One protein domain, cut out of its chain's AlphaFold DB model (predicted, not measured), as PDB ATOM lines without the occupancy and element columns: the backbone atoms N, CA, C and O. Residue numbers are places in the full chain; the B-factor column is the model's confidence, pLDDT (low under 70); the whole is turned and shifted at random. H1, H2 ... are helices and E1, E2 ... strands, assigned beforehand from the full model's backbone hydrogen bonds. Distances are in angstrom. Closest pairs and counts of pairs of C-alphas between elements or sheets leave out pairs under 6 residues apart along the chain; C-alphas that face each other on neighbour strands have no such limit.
ATOM      1  N   ASN A 423      53.876  -8.814  -4.361       90.31
ATOM      2  CA  ASN A 423      53.161  -9.603  -3.354       90.31
ATOM      3  C   ASN A 423      51.770  -9.032  -3.050       90.31
ATOM      4  O   ASN A 423      50.800  -9.793  -2.979       90.31
ATOM      5  N   SER A 424      51.632  -7.709  -2.914       90.56
ATOM      6  CA  SER A 424      50.324  -7.080  -2.690       90.56
ATOM      7  C   SER A 424      49.421  -7.201  -3.921       90.56
ATOM      8  O   SER A 424      48.235  -7.472  -3.772       90.56
ATOM      9  N   PHE A 425      49.972  -7.119  -5.136       89.69
ATOM     10  CA  PHE A 425      49.223  -7.334  -6.378       89.69
ATOM     11  C   PHE A 425      48.798  -8.798  -6.570       89.69
ATOM     12  O   PHE A 425      47.665  -9.074  -6.970       89.69
ATOM     13  N   LYS A 426      49.660  -9.764  -6.213       88.19
ATOM     14  CA  LYS A 426      49.281 -11.187  -6.149       88.19
ATOM     15  C   LYS A 426      48.148 -11.414  -5.143       88.19
ATOM     16  O   LYS A 426      47.200 -12.133  -5.454       88.19
ATOM     17  N   THR A 427      48.216 -10.757  -3.984       88.94
ATOM     18  CA  THR A 427      47.170 -10.806  -2.950       88.94
ATOM     19  C   THR A 427      45.856 -10.213  -3.464       88.94
ATOM     20  O   THR A 427      44.819 -10.864  -3.358       88.94
ATOM     21  N   LEU A 428      45.895  -9.046  -4.120       87.38
ATOM     22  CA  LEU A 428      44.735  -8.402  -4.748       87.38
ATOM     23  C   LEU A 428      44.042  -9.331  -5.758       87.38
ATOM     24  O   LEU A 428      42.823  -9.488  -5.709       87.38
ATOM     25  N   LYS A 429      44.811 -10.009  -6.622       87.06
ATOM     26  CA  LYS A 429      44.279 -11.007  -7.567       87.06
ATOM     27  C   LYS A 429      43.601 -12.187  -6.861       87.06
ATOM     28  O   LYS A 429      42.535 -12.613  -7.302       87.06
ATOM     29  N   SER A 430      44.166 -12.702  -5.764       85.25
ATOM     30  CA  SER A 430      43.505 -13.763  -4.984       85.25
ATOM     31  C   SER A 430      42.238 -13.281  -4.267       85.25
ATOM     32  O   SER A 430      41.238 -13.999  -4.270       85.25
ATOM     33  N   SER A 431      42.230 -12.059  -3.726       84.12
ATOM     34  CA  SER A 431      41.041 -11.472  -3.094       84.12
ATOM     35  C   SER A 431      39.926 -11.217  -4.109       84.12
ATOM     36  O   SER A 431      38.770 -11.510  -3.825       84.12
ATOM     37  N   LEU A 432      40.254 -10.769  -5.326       86.88
ATOM     38  CA  LEU A 432      39.285 -10.623  -6.416       86.88
ATOM     39  C   LEU A 432      38.589 -11.953  -6.750       86.88
ATOM     40  O   LEU A 432      37.374 -11.973  -6.950       86.88
ATOM     41  N   LEU A 433      39.323 -13.070  -6.797       84.38
ATOM     42  CA  LEU A 433      38.725 -14.392  -7.019       84.38
ATOM     43  C   LEU A 433      37.754 -14.760  -5.883       84.38
ATOM     44  O   LEU A 433      36.639 -15.216  -6.144       84.38
ATOM     45  N   GLN A 434      38.147 -14.502  -4.633       81.25
ATOM     46  CA  GLN A 434      37.308 -14.726  -3.454       81.25
ATOM     47  C   GLN A 434      36.029 -13.871  -3.491       81.25
ATOM     48  O   GLN A 434      34.936 -14.401  -3.290       81.25
ATOM     49  N   TYR A 435      36.140 -12.580  -3.819       83.62
ATOM     50  CA  TYR A 435      35.000 -11.671  -3.959       83.62
ATOM     51  C   TYR A 435      34.049 -12.121  -5.072       83.62
ATOM     52  O   TYR A 435      32.843 -12.179  -4.841       83.62
ATOM     53  N   ASN A 436      34.566 -12.527  -6.238       84.00
ATOM     54  CA  ASN A 436      33.747 -13.081  -7.323       84.00
ATOM     55  C   ASN A 436      32.964 -14.330  -6.888       84.00
ATOM     56  O   ASN A 436      31.785 -14.453  -7.221       84.00
ATOM     57  N   CYS A 437      33.575 -15.231  -6.113       79.94
ATOM     58  CA  CYS A 437      32.889 -16.418  -5.593       79.94
ATOM     59  C   CYS A 437      31.746 -16.057  -4.627       79.94
ATOM     60  O   CYS A 437      30.668 -16.648  -4.705       79.94
ATOM     61  N   ILE A 438      31.962 -15.077  -3.742       81.44
ATOM     62  CA  ILE A 438      30.938 -14.570  -2.815       81.44
ATOM     63  C   ILE A 438      29.797 -13.911  -3.594       81.44
ATOM     64  O   ILE A 438      28.638 -14.276  -3.410       81.44
ATOM     65  N   TYR A 439      30.125 -12.989  -4.505       83.06
ATOM     66  CA  TYR A 439      29.157 -12.292  -5.347       83.06
ATOM     67  C   TYR A 439      28.299 -13.271  -6.153       83.06
ATOM     68  O   TYR A 439      27.077 -13.201  -6.082       83.06
ATOM     69  N   LYS A 440      28.910 -14.241  -6.852       82.31
ATOM     70  CA  LYS A 440      28.164 -15.237  -7.636       82.31
ATOM     71  C   LYS A 440      27.283 -16.145  -6.784       82.31
ATOM     72  O   LYS A 440      26.195 -16.506  -7.228       82.31
ATOM     73  N   HIS A 441      27.690 -16.472  -5.558       80.81
ATOM     74  CA  HIS A 441      26.816 -17.187  -4.630       80.81
ATOM     75  C   HIS A 441      25.596 -16.340  -4.230       80.81
ATOM     76  O   HIS A 441      24.467 -16.823  -4.313       80.81
ATOM     77  N   LEU A 442      25.811 -15.075  -3.854       80.38
ATOM     78  CA  LEU A 442      24.741 -14.163  -3.443       80.38
ATOM     79  C   LEU A 442      23.770 -13.829  -4.602       80.38
ATOM     80  O   LEU A 442      22.556 -13.817  -4.399       80.38
ATOM     81  N   GLU A 443      24.292 -13.623  -5.815       80.44
ATOM     82  CA  GLU A 443      23.541 -13.387  -7.062       80.44
ATOM     83  C   GLU A 443      22.658 -14.594  -7.435       80.44
ATOM     84  O   GLU A 443      21.470 -14.439  -7.732       80.44
ATOM     85  N   THR A 444      23.213 -15.812  -7.364       80.56
ATOM     86  CA  THR A 444      22.483 -17.056  -7.676       80.56
ATOM     87  C   THR A 444      21.379 -17.323  -6.653       80.56
ATOM     88  O   THR A 444      20.260 -17.680  -7.023       80.56
ATOM     89  N   ASN A 445      21.670 -17.118  -5.366       80.88
ATOM     90  CA  ASN A 445      20.694 -17.294  -4.294       80.88
ATOM     91  C   ASN A 445      19.536 -16.287  -4.418       80.88
ATOM     92  O   ASN A 445      18.377 -16.689  -4.411       80.88
ATOM     93  N   LEU A 446      19.833 -15.003  -4.658       79.69
ATOM     94  CA  LEU A 446      18.805 -13.980  -4.889       79.69
ATOM     95  C   LEU A 446      17.934 -14.303  -6.113       79.69
ATOM     96  O   LEU A 446      16.712 -14.229  -6.029       79.69
ATOM     97  N   SER A 447      18.549 -14.730  -7.220       76.81
ATOM     98  CA  SER A 447      17.821 -15.157  -8.427       76.81
ATOM     99  C   SER A 447      16.891 -16.347  -8.156       76.81
ATOM    100  O   SER A 447      15.779 -16.394  -8.674       76.81
ATOM    101  N   THR A 448      17.323 -17.285  -7.305       78.06
ATOM    102  CA  THR A 448      16.531 -18.460  -6.904       78.06
ATOM    103  C   THR A 448      15.355 -18.068  -6.006       78.06
ATOM    104  O   THR A 448      14.240 -18.536  -6.221       78.06
ATOM    105  N   ILE A 449      15.579 -17.182  -5.027       78.81
ATOM    106  CA  ILE A 449      14.524 -16.673  -4.137       78.81
ATOM    107  C   ILE A 449      13.478 -15.895  -4.945       78.81
ATOM    108  O   ILE A 449      12.294 -16.181  -4.808       78.81
ATOM    109  N   LEU A 450      13.893 -14.989  -5.840       75.44
ATOM    110  CA  LEU A 450      12.979 -14.221  -6.699       75.44
ATOM    111  C   LEU A 450      12.180 -15.118  -7.659       75.44
ATOM    112  O   LEU A 450      10.967 -14.956  -7.779       75.44
ATOM    113  N   GLY A 451      12.825 -16.105  -8.293       70.75
ATOM    114  CA  GLY A 451      12.134 -17.076  -9.149       70.75
ATOM    115  C   GLY A 451      11.078 -17.891  -8.393       70.75
ATOM    116  O   GLY A 451       9.962 -18.062  -8.883       70.75
ATOM    117  N   ASN A 452      11.392 -18.328  -7.168       75.25
ATOM    118  CA  ASN A 452      10.446 -19.042  -6.308       75.25
ATOM    119  C   ASN A 452       9.318 -18.136  -5.791       75.25
ATOM    120  O   ASN A 452       8.169 -18.570  -5.772       75.25
ATOM    121  N   TYR A 453       9.622 -16.894  -5.400       75.62
ATOM    122  CA  TYR A 453       8.639 -15.952  -4.853       75.62
ATOM    123  C   TYR A 453       7.574 -15.562  -5.885       75.62
ATOM    124  O   TYR A 453       6.393 -15.470  -5.559       75.62
ATOM    125  N   HIS A 454       7.974 -15.409  -7.149       68.81
ATOM    126  CA  HIS A 454       7.063 -15.064  -8.245       68.81
ATOM    127  C   HIS A 454       6.538 -16.271  -9.037       68.81
ATOM    128  O   HIS A 454       5.742 -16.084  -9.952       68.81
ATOM    129  N   LEU A 455       6.959 -17.498  -8.701       64.88
ATOM    130  CA  LEU A 455       6.653 -18.729  -9.447       64.88
ATOM    131  C   LEU A 455       7.109 -18.688 -10.928       64.88
ATOM    132  O   LEU A 455       6.541 -19.375 -11.778       64.88
ATOM    133  N   VAL A 456       8.152 -17.907 -11.242       63.41
ATOM    134  CA  VAL A 456       8.684 -17.715 -12.605       63.41
ATOM    135  C   VAL A 456      10.002 -18.472 -12.783       63.41
ATOM    136  O   VAL A 456      11.008 -18.188 -12.131       63.41
ATOM    137  N   SER A 457      10.030 -19.410 -13.731       57.31
ATOM    138  CA  SER A 457      11.249 -20.131 -14.105       57.31
ATOM    139  C   SER A 457      12.198 -19.261 -14.936       57.31
ATOM    140  O   SER A 457      11.783 -18.682 -15.935       57.31
ATOM    141  N   GLY A 458      13.490 -19.253 -14.595       56.47
ATOM    142  CA  GLY A 458      14.531 -18.600 -15.404       56.47
ATOM    143  C   GLY A 458      14.857 -17.152 -15.023       56.47
ATOM    144  O   GLY A 458      15.576 -16.488 -15.768       56.47
ATOM    145  N   TYR A 459      14.380 -16.668 -13.871       63.38
ATOM    146  CA  TYR A 459      14.750 -15.354 -13.341       63.38
ATOM    147  C   TYR A 459      16.279 -15.232 -13.168       63.38
ATOM    148  O   TYR A 459      16.918 -16.115 -12.595       63.38
ATOM    149  N   GLN A 460      16.874 -14.136 -13.652       62.97
ATOM    150  CA  GLN A 460      18.305 -13.845 -13.511       62.97
ATOM    151  C   GLN A 460      18.507 -12.427 -12.982       62.97
ATOM    152  O   GLN A 460      18.298 -11.455 -13.706       62.97
ATOM    153  N   TYR A 461      18.979 -12.305 -11.744       66.50
ATOM    154  CA  TYR A 461      19.493 -11.037 -11.239       66.50
ATOM    155  C   TYR A 461      20.854 -10.744 -11.894       66.50
ATOM    156  O   TYR A 461      21.730 -11.608 -11.950       66.50
ATOM    157  N   ARG A 462      21.040  -9.512 -12.376       59.12
ATOM    158  CA  ARG A 462      22.328  -8.971 -12.837       59.12
ATOM    159  C   ARG A 462      22.622  -7.734 -11.993       59.12
ATOM    160  O   ARG A 462      21.768  -6.861 -11.897       59.12
ATOM    161  N   GLY A 463      23.784  -7.698 -11.339       61.31
ATOM    162  CA  GLY A 463      24.083  -6.688 -10.315       61.31
ATOM    163  C   GLY A 463      24.166  -5.245 -10.814       61.31
ATOM    164  O   GLY A 463      24.531  -4.986 -11.960       61.31
ATOM    165  N   GLY A 464      23.869  -4.316  -9.904       60.00
ATOM    166  CA  GLY A 464      23.778  -2.877 -10.148       60.00
ATOM    167  C   GLY A 464      22.416  -2.322  -9.717       60.00
ATOM    168  O   GLY A 464      21.592  -3.051  -9.169       60.00
ATOM    169  N   ASP A 465      22.179  -1.039  -9.991       46.59
ATOM    170  CA  ASP A 465      20.949  -0.330  -9.591       46.59
ATOM    171  C   ASP A 465      19.783  -0.482 -10.591       46.59
ATOM    172  O   ASP A 465      18.703   0.061 -10.374       46.59
ATOM    173  N   MET A 466      19.984  -1.196 -11.707       48.75
ATOM    174  CA  MET A 466      18.952  -1.438 -12.721       48.75
ATOM    175  C   MET A 466      18.744  -2.928 -12.969       48.75
ATOM    176  O   MET A 466      19.671  -3.660 -13.318       48.75
ATOM    177  N   HIS A 467      17.490  -3.349 -12.854       50.53
ATOM    178  CA  HIS A 467      17.028  -4.693 -13.177       50.53
ATOM    179  C   HIS A 467      16.323  -4.672 -14.537       50.53
ATOM    180  O   HIS A 467      15.629  -3.709 -14.864       50.53
ATOM    181  N   SER A 468      16.455  -5.738 -15.327       43.59
ATOM    182  CA  SER A 468      15.561  -5.961 -16.462       43.59
ATOM    183  C   SER A 468      15.186  -7.432 -16.585       43.59
ATOM    184  O   SER A 468      16.023  -8.332 -16.518       43.59
ATOM    185  N   THR A 469      13.894  -7.657 -16.774       46.97
ATOM    186  CA  THR A 469      13.296  -8.935 -17.143       46.97
ATOM    187  C   THR A 469      12.506  -8.730 -18.432       46.97
ATOM    188  O   THR A 469      12.078  -7.620 -18.746       46.97
ATOM    189  N   ILE A 470      12.331  -9.802 -19.205       41.47
ATOM    190  CA  ILE A 470      11.531  -9.770 -20.443       41.47
ATOM    191  C   ILE A 470      10.027  -9.703 -20.101       41.47
ATOM    192  O   ILE A 470       9.227  -9.178 -20.870       41.47
ATOM    193  N   GLU A 471       9.665 -10.162 -18.900       45.97
ATOM    194  CA  GLU A 471       8.334 -10.082 -18.300       45.97
ATOM    195  C   GLU A 471       8.453  -9.309 -16.978       45.97
ATOM    196  O   GLU A 471       9.136  -9.752 -16.051       45.97
ATOM    197  N   SER A 472       7.860  -8.114 -16.904       44.34
ATOM    198  CA  SER A 472       7.967  -7.207 -15.752       44.34
ATOM    199  C   SER A 472       6.671  -7.163 -14.944       44.34
ATOM    200  O   SER A 472       5.590  -6.995 -15.506       44.34
ATOM    201  N   THR A 473       6.801  -7.228 -13.617       40.66
ATOM    202  CA  THR A 473       5.797  -6.723 -12.661       40.66
ATOM    203  C   THR A 473       6.384  -5.780 -11.602       40.66
ATOM    204  O   THR A 473       5.641  -5.302 -10.752       40.66
ATOM    205  N   PHE A 474       7.680  -5.440 -11.677       47.78
ATOM    206  CA  PHE A 474       8.337  -4.522 -10.739       47.78
ATOM    207  C   PHE A 474       8.945  -3.334 -11.470       47.78
ATOM    208  O   PHE A 474       9.720  -3.502 -12.413       47.78
ATOM    209  N   HIS A 475       8.612  -2.133 -11.000       44.94
ATOM    210  CA  HIS A 475       9.200  -0.893 -11.497       44.94
ATOM    211  C   HIS A 475      10.305  -0.347 -10.583       44.94
ATOM    212  O   HIS A 475      11.145   0.400 -11.084       44.94
ATOM    213  N   CYS A 476      10.350  -0.709  -9.292       54.22
ATOM    214  CA  CYS A 476      11.363  -0.236  -8.342       54.22
ATOM    215  C   CYS A 476      11.757  -1.306  -7.298       54.22
ATOM    216  O   CYS A 476      10.958  -2.157  -6.918       54.22
ATOM    217  N   LEU A 477      12.997  -1.233  -6.792       59.28
ATOM    218  CA  LEU A 477      13.511  -2.092  -5.708       59.28
ATOM    219  C   LEU A 477      12.806  -1.839  -4.356       59.28
ATOM    220  O   LEU A 477      12.785  -2.723  -3.503       59.28
ATOM    221  N   SER A 478      12.221  -0.648  -4.176       62.06
ATOM    222  CA  SER A 478      11.418  -0.251  -3.008       62.06
ATOM    223  C   SER A 478      10.270  -1.210  -2.721       62.06
ATOM    224  O   SER A 478       9.997  -1.531  -1.569       62.06
ATOM    225  N   ASP A 479       9.630  -1.712  -3.771       64.69
ATOM    226  CA  ASP A 479       8.356  -2.421  -3.668       64.69
ATOM    227  C   ASP A 479       8.554  -3.810  -3.022       64.69
ATOM    228  O   ASP A 479       7.677  -4.323  -2.336       64.69
ATOM    229  N   LEU A 480       9.756  -4.384  -3.175       66.00
ATOM    230  CA  LEU A 480      10.203  -5.609  -2.496       66.00
ATOM    231  C   LEU A 480      10.692  -5.357  -1.056       66.00
ATOM    232  O   LEU A 480      10.785  -6.295  -0.271       66.00
ATOM    233  N   GLN A 481      11.039  -4.117  -0.699       65.69
ATOM    234  CA  GLN A 481      11.506  -3.753   0.647       65.69
ATOM    235  C   GLN A 481      10.349  -3.503   1.624       65.69
ATOM    236  O   GLN A 481      10.533  -3.657   2.830       65.69
ATOM    237  N   GLU A 482       9.171  -3.121   1.122       69.38
ATOM    238  CA  GLU A 482       7.960  -2.929   1.936       69.38
ATOM    239  C   GLU A 482       7.258  -4.257   2.290       69.38
ATOM    240  O   GLU A 482       6.462  -4.310   3.228       69.38
ATOM    241  N   ASP A 483       7.589  -5.344   1.588       78.56
ATOM    242  CA  ASP A 483       7.052  -6.685   1.817       78.56
ATOM    243  C   ASP A 483       7.754  -7.382   3.003       78.56
ATOM    244  O   ASP A 483       8.951  -7.703   2.966       78.56
ATOM    245  N   SER A 484       6.999  -7.622   4.081       74.81
ATOM    246  CA  SER A 484       7.503  -8.263   5.302       74.81
ATOM    247  C   SER A 484       7.852  -9.736   5.114       74.81
ATOM    248  O   SER A 484       8.809 -10.217   5.727       74.81
ATOM    249  N   ASP A 485       7.097 -10.448   4.280       76.00
ATOM    250  CA  ASP A 485       7.245 -11.889   4.098       76.00
ATOM    251  C   ASP A 485       8.480 -12.157   3.239       76.00
ATOM    252  O   ASP A 485       9.345 -12.940   3.644       76.00
ATOM    253  N   PHE A 486       8.648 -11.409   2.143       77.94
ATOM    254  CA  PHE A 486       9.875 -11.402   1.345       77.94
ATOM    255  C   PHE A 486      11.098 -10.989   2.178       77.94
ATOM    256  O   PHE A 486      12.114 -11.688   2.184       77.94
ATOM    257  N   THR A 487      10.997  -9.904   2.957       73.12
ATOM    258  CA  THR A 487      12.097  -9.429   3.816       73.12
ATOM    259  C   THR A 487      12.517 -10.472   4.857       73.12
ATOM    260  O   THR A 487      13.712 -10.610   5.140       73.12
ATOM    261  N   SER A 488      11.569 -11.253   5.392       75.50
ATOM    262  CA  SER A 488      11.852 -12.308   6.374       75.50
ATOM    263  C   SER A 488      12.720 -13.446   5.817       75.50
ATOM    264  O   SER A 488      13.540 -13.999   6.555       75.50
ATOM    265  N   MET A 489      12.636 -13.738   4.510       80.38
ATOM    266  CA  MET A 489      13.415 -14.802   3.852       80.38
ATOM    267  C   MET A 489      14.930 -14.556   3.897       80.38
ATOM    268  O   MET A 489      15.717 -15.495   3.773       80.38
ATOM    269  N   PHE A 490      15.350 -13.306   4.106       79.88
ATOM    270  CA  PHE A 490      16.756 -12.910   4.197       79.88
ATOM    271  C   PHE A 490      17.282 -12.826   5.638       79.88
ATOM    272  O   PHE A 490      18.456 -12.526   5.835       79.88
ATOM    273  N   CYS A 491      16.467 -13.128   6.656       80.94
ATOM    274  CA  CYS A 491      16.893 -13.115   8.056       80.94
ATOM    275  C   CYS A 491      17.553 -14.449   8.461       80.94
ATOM    276  O   CYS A 491      16.952 -15.286   9.137       80.94
ATOM    277  N   TYR A 492      18.797 -14.680   8.031       77.56
ATOM    278  CA  TYR A 492      19.532 -15.909   8.348       77.56
ATOM    279  C   TYR A 492      21.043 -15.704   8.522       77.56
ATOM    280  O   TYR A 492      21.637 -14.702   8.116       77.56
ATOM    281  N   GLN A 493      21.681 -16.706   9.129       77.19
ATOM    282  CA  GLN A 493      23.134 -16.838   9.200       77.19
ATOM    283  C   GLN A 493      23.583 -17.971   8.271       77.19
ATOM    284  O   GLN A 493      23.067 -19.083   8.347       77.19
ATOM    285  N   SER A 494      24.551 -17.695   7.399       69.62
ATOM    286  CA  SER A 494      25.116 -18.651   6.442       69.62
ATOM    287  C   SER A 494      26.644 -18.624   6.482       69.62
ATOM    288  O   SER A 494      27.256 -17.755   7.100       69.62
ATOM    289  N   THR A 495      27.284 -19.608   5.856       67.56
ATOM    290  CA  THR A 495      28.743 -19.688   5.710       67.56
ATOM    291  C   THR A 495      29.072 -19.830   4.229       67.56
ATOM    292  O   THR A 495      28.963 -20.911   3.650       67.56
ATOM    293  N   ILE A 496      29.431 -18.713   3.600       64.06
ATOM    294  CA  ILE A 496      29.505 -18.565   2.144       64.06
ATOM    295  C   ILE A 496      30.935 -18.842   1.663       64.06
ATOM    296  O   ILE A 496      31.897 -18.309   2.209       64.06
ATOM    297  N   GLY A 497      31.084 -19.689   0.636       53.97
ATOM    298  CA  GLY A 497      32.386 -20.015   0.025       53.97
ATOM    299  C   GLY A 497      32.678 -21.504  -0.207       53.97
ATOM    300  O   GLY A 497      33.727 -21.837  -0.746       53.97
ATOM    301  N   ARG A 498      31.767 -22.422   0.151       52.09
ATOM    302  CA  ARG A 498      32.001 -23.882   0.067       52.09
ATOM    303  C   ARG A 498      31.897 -24.518  -1.332       52.09
ATOM    304  O   ARG A 498      32.115 -25.719  -1.445       52.09
ATOM    305  N   ILE A 499      31.547 -23.756  -2.372       49.31
ATOM    306  CA  ILE A 499      31.136 -24.302  -3.685       49.31
ATOM    307  C   ILE A 499      32.328 -24.720  -4.571       49.31
ATOM    308  O   ILE A 499      32.191 -25.631  -5.380       49.31
ATOM    309  N   TYR A 500      33.512 -24.130  -4.376       45.03
ATOM    310  CA  TYR A 500      34.731 -24.466  -5.123       45.03
ATOM    311  C   TYR A 500      35.848 -24.819  -4.133       45.03
ATOM    312  O   TYR A 500      36.556 -23.945  -3.634       45.03
ATOM    313  N   GLY A 501      35.913 -26.101  -3.762       42.75
ATOM    314  CA  GLY A 501      36.640 -26.591  -2.587       42.75
ATOM    315  C   GLY A 501      38.101 -26.139  -2.482       42.75
ATOM    316  O   GLY A 501      38.917 -26.517  -3.316       42.75
ATOM    317  N   ASN A 502      38.387 -25.353  -1.432       43.19
ATOM    318  CA  ASN A 502      39.650 -25.251  -0.662       43.19
ATOM    319  C   ASN A 502      39.712 -23.992   0.234       43.19
ATOM    320  O   ASN A 502      40.659 -23.833   1.000       43.19
ATOM    321  N   TYR A 503      38.703 -23.115   0.198       48.66
ATOM    322  CA  TYR A 503      38.623 -21.941   1.073       48.66
ATOM    323  C   TYR A 503      37.726 -22.188   2.293       48.66
ATOM    324  O   TYR A 503      36.648 -22.778   2.187       48.66
ATOM    325  N   ALA A 504      38.155 -21.699   3.461       53.09
ATOM    326  CA  ALA A 504      37.291 -21.611   4.633       53.09
ATOM    327  C   ALA A 504      36.147 -20.629   4.332       53.09
ATOM    328  O   ALA A 504      36.394 -19.475   3.983       53.09
ATOM    329  N   GLY A 505      34.901 -21.100   4.422       59.06
ATOM    330  CA  GLY A 505      33.737 -20.264   4.139       59.06
ATOM    331  C   GLY A 505      33.611 -19.123   5.148       59.06
ATOM    332  O   GLY A 505      33.850 -19.310   6.341       59.06
ATOM    333  N   ILE A 506      33.227 -17.945   4.667       68.69
ATOM    334  CA  ILE A 506      33.067 -16.745   5.488       68.69
ATOM    335  C   ILE A 506      31.688 -16.799   6.157       68.69
ATOM    336  O   ILE A 506      30.681 -16.886   5.444       68.69
ATOM    337  N   PRO A 507      31.597 -16.743   7.498       74.25
ATOM    338  CA  PRO A 507      30.317 -16.610   8.176       74.25
ATOM    339  C   PRO A 507      29.725 -15.229   7.876       74.25
ATOM    340  O   PRO A 507      30.359 -14.204   8.117       74.25
ATOM    341  N   MET A 508      28.501 -15.206   7.358       79.44
ATOM    342  CA  MET A 508      27.734 -13.994   7.077       79.44
ATOM    343  C   MET A 508      26.386 -14.076   7.786       79.44
ATOM    344  O   MET A 508      25.772 -15.143   7.853       79.44
ATOM    345  N   LYS A 509      25.926 -12.949   8.326       84.12
ATOM    346  CA  LYS A 509      24.615 -12.811   8.956       84.12
ATOM    347  C   LYS A 509      23.893 -11.654   8.286       84.12
ATOM    348  O   LYS A 509      24.448 -10.563   8.208       84.12
ATOM    349  N   PHE A 510      22.665 -11.904   7.859       87.00
ATOM    350  CA  PHE A 510      21.786 -10.914   7.259       87.00
ATOM    351  C   PHE A 510      20.572 -10.731   8.174       87.00
ATOM    352  O   PHE A 510      20.023 -11.714   8.676       87.00
ATOM    353  N   SER A 511      20.193  -9.482   8.452       83.88
ATOM    354  CA  SER A 511      19.056  -9.157   9.331       83.88
ATOM    355  C   SER A 511      17.820  -8.729   8.540       83.88
ATOM    356  O   SER A 511      16.719  -8.744   9.084       83.88
ATOM    357  N   SER A 512      18.003  -8.349   7.272       82.62
ATOM    358  CA  SER A 512      16.968  -7.868   6.357       82.62
ATOM    359  C   SER A 512      17.371  -8.116   4.894       82.62
ATOM    360  O   SER A 512      18.549  -8.344   4.595       82.62
ATOM    361  N   PHE A 513      16.418  -7.995   3.964       81.44
ATOM    362  CA  PHE A 513      16.720  -7.939   2.527       81.44
ATOM    363  C   PHE A 513      17.658  -6.767   2.180       81.44
ATOM    364  O   PHE A 513      18.548  -6.920   1.345       81.44
ATOM    365  N   GLN A 514      17.537  -5.629   2.871       79.06
ATOM    366  CA  GLN A 514      18.399  -4.465   2.652       79.06
ATOM    367  C   GLN A 514      19.858  -4.723   3.070       79.06
ATOM    368  O   GLN A 514      20.778  -4.317   2.357       79.06
ATOM    369  N   ASP A 515      20.098  -5.450   4.167       83.44
ATOM    370  CA  ASP A 515      21.443  -5.887   4.583       83.44
ATOM    371  C   ASP A 515      22.062  -6.806   3.516       83.44
ATOM    372  O   ASP A 515      23.238  -6.686   3.163       83.44
ATOM    373  N   TYR A 516      21.254  -7.724   2.978       84.88
ATOM    374  CA  TYR A 516      21.670  -8.667   1.945       84.88
ATOM    375  C   TYR A 516      21.996  -7.957   0.624       84.88
ATOM    376  O   TYR A 516      23.075  -8.154   0.060       84.88
ATOM    377  N   HIS A 517      21.096  -7.093   0.148       80.19
ATOM    378  CA  HIS A 517      21.253  -6.361  -1.106       80.19
ATOM    379  C   HIS A 517      22.416  -5.362  -1.037       80.19
ATOM    380  O   HIS A 517      23.247  -5.329  -1.940       80.19
ATOM    381  N   SER A 518      22.555  -4.607   0.059       82.00
ATOM    382  CA  SER A 518      23.699  -3.701   0.248       82.00
ATOM    383  C   SER A 518      25.039  -4.447   0.300       82.00
ATOM    384  O   SER A 518      26.015  -3.983  -0.292       82.00
ATOM    385  N   THR A 519      25.085  -5.641   0.904       85.31
ATOM    386  CA  THR A 519      26.272  -6.515   0.869       85.31
ATOM    387  C   THR A 519      26.582  -6.988  -0.556       85.31
ATOM    388  O   THR A 519      27.726  -6.888  -1.002       85.31
ATOM    389  N   LEU A 520      25.575  -7.460  -1.301       83.19
ATOM    390  CA  LEU A 520      25.711  -7.886  -2.700       83.19
ATOM    391  C   LEU A 520      26.224  -6.744  -3.597       83.19
ATOM    392  O   LEU A 520      27.191  -6.939  -4.339       83.19
ATOM    393  N   SER A 521      25.638  -5.549  -3.485       82.69
ATOM    394  CA  SER A 521      26.067  -4.350  -4.218       82.69
ATOM    395  C   SER A 521      27.467  -3.885  -3.817       82.69
ATOM    396  O   SER A 521      28.244  -3.485  -4.681       82.69
ATOM    397  N   SER A 522      27.846  -3.994  -2.539       85.94
ATOM    398  CA  SER A 522      29.203  -3.677  -2.076       85.94
ATOM    399  C   SER A 522      30.253  -4.600  -2.708       85.94
ATOM    400  O   SER A 522      31.261  -4.116  -3.236       85.94
ATOM    401  N   TYR A 523      29.999  -5.915  -2.756       85.94
ATOM    402  CA  TYR A 523      30.871  -6.853  -3.471       85.94
ATOM    403  C   TYR A 523      30.889  -6.587  -4.980       85.94
ATOM    404  O   TYR A 523      31.967  -6.613  -5.569       85.94
ATOM    405  N   TYR A 524      29.746  -6.276  -5.600       86.00
ATOM    406  CA  TYR A 524      29.683  -5.908  -7.018       86.00
ATOM    407  C   TYR A 524      30.569  -4.696  -7.332       86.00
ATOM    408  O   TYR A 524      31.457  -4.792  -8.177       86.00
ATOM    409  N   ILE A 525      30.396  -3.586  -6.607       86.56
ATOM    410  CA  ILE A 525      31.197  -2.363  -6.776       86.56
ATOM    411  C   ILE A 525      32.687  -2.655  -6.553       86.56
ATOM    412  O   ILE A 525      33.516  -2.221  -7.348       86.56
ATOM    413  N   THR A 526      33.026  -3.443  -5.527       88.50
ATOM    414  CA  THR A 526      34.416  -3.832  -5.220       88.50
ATOM    415  C   THR A 526      35.038  -4.685  -6.329       88.50
ATOM    416  O   THR A 526      36.205  -4.495  -6.669       88.50
ATOM    417  N   ILE A 527      34.280  -5.609  -6.926       87.44
ATOM    418  CA  ILE A 527      34.729  -6.412  -8.072       87.44
ATOM    419  C   ILE A 527      34.929  -5.522  -9.297       87.44
ATOM    420  O   ILE A 527      35.960  -5.643  -9.954       87.44
ATOM    421  N   GLN A 528      33.990  -4.617  -9.595       87.81
ATOM    422  CA  GLN A 528      34.101  -3.721 -10.747       87.81
ATOM    423  C   GLN A 528      35.300  -2.775 -10.615       87.81
ATOM    424  O   GLN A 528      36.107  -2.703 -11.539       87.81
ATOM    425  N   SER A 529      35.483  -2.121  -9.465       88.69
ATOM    426  CA  SER A 529      36.631  -1.234  -9.238       88.69
ATOM    427  C   SER A 529      37.960  -1.996  -9.256       88.69
ATOM    428  O   SER A 529      38.898  -1.574  -9.926       88.69
ATOM    429  N   THR A 530      38.033  -3.176  -8.628       89.25
ATOM    430  CA  THR A 530      39.248  -4.013  -8.646       89.25
ATOM    431  C   THR A 530      39.572  -4.525 -10.055       89.25
ATOM    432  O   THR A 530      40.735  -4.511 -10.461       89.25
ATOM    433  N   ASN A 531      38.562  -4.935 -10.832       91.31
ATOM    434  CA  ASN A 531      38.728  -5.309 -12.240       91.31
ATOM    435  C   ASN A 531      39.208  -4.122 -13.079       91.31
ATOM    436  O   ASN A 531      40.098  -4.302 -13.907       91.31
ATOM    437  N   GLN A 532      38.665  -2.920 -12.861       89.88
ATOM    438  CA  GLN A 532      39.104  -1.699 -13.538       89.88
ATOM    439  C   GLN A 532      40.574  -1.391 -13.223       89.88
ATOM    440  O   GLN A 532      41.347  -1.207 -14.156       89.88
ATOM    441  N   THR A 533      40.997  -1.440 -11.953       89.44
ATOM    442  CA  THR A 533      42.406  -1.229 -11.560       89.44
ATOM    443  C   THR A 533      43.347  -2.289 -12.140       89.44
ATOM    444  O   THR A 533      44.419  -1.964 -12.642       89.44
ATOM    445  N   ILE A 534      42.969  -3.572 -12.121       90.25
ATOM    446  CA  ILE A 534      43.800  -4.631 -12.720       90.25
ATOM    447  C   ILE A 534      43.866  -4.479 -14.248       90.25
ATOM    448  O   ILE A 534      44.925  -4.708 -14.835       90.25
ATOM    449  N   SER A 535      42.773  -4.057 -14.889       92.12
ATOM    450  CA  SER A 535      42.714  -3.826 -16.337       92.12
ATOM    451  C   SER A 535      43.488  -2.578 -16.763       92.12
ATOM    452  O   SER A 535      44.124  -2.612 -17.816       92.12
ATOM    453  N   SER A 536      43.495  -1.504 -15.960       91.12
ATOM    454  CA  SER A 536      44.287  -0.299 -16.238       91.12
ATOM    455  C   SER A 536      45.779  -0.603 -16.142       91.12
ATOM    456  O   SER A 536      46.504  -0.334 -17.094       91.12
ATOM    457  N   ILE A 537      46.206  -1.279 -15.066       90.25
ATOM    458  CA  ILE A 537      47.582  -1.762 -14.886       90.25
ATOM    459  C   ILE A 537      47.987  -2.662 -16.062       90.25
ATOM    460  O   ILE A 537      49.009  -2.430 -16.700       90.25
ATOM    461  N   HIS A 538      47.178  -3.668 -16.408       90.69
ATOM    462  CA  HIS A 538      47.506  -4.583 -17.505       90.69
ATOM    463  C   HIS A 538      47.578  -3.890 -18.876       90.69
ATOM    464  O   HIS A 538      48.483  -4.189 -19.659       90.69
ATOM    465  N   SER A 539      46.677  -2.944 -19.153       91.81
ATOM    466  CA  SER A 539      46.695  -2.160 -20.393       91.81
ATOM    467  C   SER A 539      47.921  -1.247 -20.461       91.81
ATOM    468  O   SER A 539      48.570  -1.195 -21.501       91.81
ATOM    469  N   ALA A 540      48.289  -0.589 -19.355       91.50
ATOM    470  CA  ALA A 540      49.472   0.266 -19.282       91.50
ATOM    471  C   ALA A 540      50.768  -0.530 -19.504       91.50
ATOM    472  O   ALA A 540      51.559  -0.166 -20.375       91.50
ATOM    473  N   ILE A 541      50.929  -1.675 -18.822       92.56
ATOM    474  CA  ILE A 541      52.061  -2.594 -19.028       92.56
ATOM    475  C   ILE A 541      52.148  -3.018 -20.497       92.56
ATOM    476  O   ILE A 541      53.213  -2.922 -21.102       92.56
ATOM    477  N   THR A 542      51.036  -3.482 -21.076       91.56
ATOM    478  CA  THR A 542      51.010  -3.986 -22.459       91.56
ATOM    479  C   THR A 542      51.321  -2.871 -23.458       91.56
ATOM    480  O   THR A 542      52.100  -3.084 -24.380       91.56
ATOM    481  N   SER A 543      50.790  -1.662 -23.241       93.56
ATOM    482  CA  SER A 543      51.061  -0.495 -24.085       93.56
ATOM    483  C   SER A 543      52.528  -0.063 -24.015       93.56
ATOM    484  O   SER A 543      53.169   0.027 -25.059       93.56
ATOM    485  N   ARG A 544      53.087   0.157 -22.814       94.38
ATOM    486  CA  ARG A 544      54.490   0.590 -22.644       94.38
ATOM    487  C   ARG A 544      55.487  -0.485 -23.089       94.38
ATOM    488  O   ARG A 544      56.526  -0.165 -23.659       94.38
ATOM    489  N   HIS A 545      55.182  -1.769 -22.872       94.50
ATOM    490  CA  HIS A 545      56.024  -2.873 -23.356       94.50
ATOM    491  C   HIS A 545      55.988  -2.989 -24.882       94.50
ATOM    492  O   HIS A 545      57.035  -3.156 -25.506       94.50
ATOM    493  N   HIS A 546      54.812  -2.820 -25.493       94.12
ATOM    494  CA  HIS A 546      54.685  -2.780 -26.945       94.12
ATOM    495  C   HIS A 546      55.406  -1.573 -27.557       94.12
ATOM    496  O   HIS A 546      56.135  -1.739 -28.532       94.12
ATOM    497  N   GLU A 547      55.278  -0.388 -26.959       95.25
ATOM    498  CA  GLU A 547      56.014   0.823 -27.341       95.25
ATOM    499  C   GLU A 547      57.533   0.583 -27.310       95.25
ATOM    500  O   GLU A 547      58.206   0.786 -28.324       95.25
ATOM    501  N   TYR A 548      58.055   0.023 -26.209       94.12
ATOM    502  CA  TYR A 548      59.464  -0.363 -26.080       94.12
ATOM    503  C   TYR A 548      59.926  -1.315 -27.194       94.12
ATOM    504  O   TYR A 548      60.912  -1.033 -27.879       94.12
ATOM    505  N   VAL A 549      59.215  -2.431 -27.402       94.50
ATOM    506  CA  VAL A 549      59.599  -3.434 -28.410       94.50
ATOM    507  C   VAL A 549      59.501  -2.855 -29.822       94.50
ATOM    508  O   VAL A 549      60.415  -3.046 -30.620       94.50
ATOM    509  N   SER A 550      58.431  -2.113 -30.118       94.12
ATOM    510  CA  SER A 550      58.209  -1.498 -31.430       94.12
ATOM    511  C   SER A 550      59.251  -0.437 -31.778       94.12
ATOM    512  O   SER A 550      59.603  -0.322 -32.945       94.12
ATOM    513  N   THR A 551      59.788   0.283 -30.787       92.88
ATOM    514  CA  THR A 551      60.819   1.308 -31.000       92.88
ATOM    515  C   THR A 551      62.214   0.694 -31.081       92.88
ATOM    516  O   THR A 551      62.967   1.002 -32.000       92.88
ATOM    517  N   LYS A 552      62.578  -0.203 -30.153       93.12
ATOM    518  CA  LYS A 552      63.933  -0.780 -30.107       93.12
ATOM    519  C   LYS A 552      64.192  -1.813 -31.209       93.12
ATOM    520  O   LYS A 552      65.316  -1.910 -31.696       93.12
ATOM    521  N   TYR A 553      63.183  -2.600 -31.578       93.88
ATOM    522  CA  TYR A 553      63.333  -3.729 -32.503       93.88
ATOM    523  C   TYR A 553      62.650  -3.515 -33.858       93.88
ATOM    524  O   TYR A 553      62.456  -4.491 -34.583       93.88
ATOM    525  N   HIS A 554      62.320  -2.268 -34.219       88.69
ATOM    526  CA  HIS A 554      61.670  -1.928 -35.491       88.69
ATOM    527  C   HIS A 554      62.398  -2.513 -36.709       88.69
ATOM    528  O   HIS A 554      61.799  -3.218 -37.516       88.69
ATOM    529  N   ASP A 555      63.714  -2.295 -36.784       83.50
ATOM    530  CA  ASP A 555      64.568  -2.744 -37.891       83.50
ATOM    531  C   ASP A 555      65.055  -4.201 -37.732       83.50
ATOM    532  O   ASP A 555      65.931  -4.666 -38.464       83.50
ATOM    533  N   VAL A 556      64.529  -4.936 -36.744       89.50
ATOM    534  CA  VAL A 556      65.008  -6.276 -36.364       89.50
ATOM    535  C   VAL A 556      63.914  -7.327 -36.477       89.50
ATOM    536  O   VAL A 556      64.141  -8.374 -37.089       89.50
ATOM    537  N   LEU A 557      62.740  -7.060 -35.906       89.94
ATOM    538  CA  LEU A 557      61.583  -7.949 -35.961       89.94
ATOM    539  C   LEU A 557      60.633  -7.519 -37.088       89.94
ATOM    540  O   LEU A 557      60.374  -6.326 -37.234       89.94
TER     541      LEU A 557
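This is residues 423 to 557 of the 967 residues of the protein "Fibronectin type-III domain-containing protein" of viral metagenome (UniProt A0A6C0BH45). Two long helices, H1 and H4, cross in opposite directions; H2, H3 and the antiparallel hairpin E1 E2 gather near the beginning of H4, and residues 535 to 548 and 550 to 556 stick out. The 135 printed residues run H1 H2 H3 E1 E2 H4, mostly helix. The whole is loose, with a radius of gyration of the C-alphas of 20.6 A, spanning 71 by 37 by 23 A.

Find C-alpha 423 at (53.161, -9.603, -3.354); from there H1, residues 423 to 454, runs 46.7 A. Next come H2, residues 478 to 481, H3, 484 to 488, E1, 492 to 496, and E2, 506 to 510. H4, residues 513 to 552, runs 57.8 A to C-alpha 552 at (63.933, -0.780, -30.107).

H1 touches H4 with residues 432 to 443 alone, at a steep tilt of 41 degrees; their closest C-alphas, Tyr 439 and Tyr 523, are 6.0 A apart. Between E1 and E2, find N 494 and O 508 within hydrogen-bond range, 2.9 A. Every O i to N i+4 pair is within range in H1, H3 and H4; H2 is too short for one.

The printed part has no cut. H1 to H2 is a long link. Look for pLDDT under 70 at residues 454 to 482 and 494 to 506.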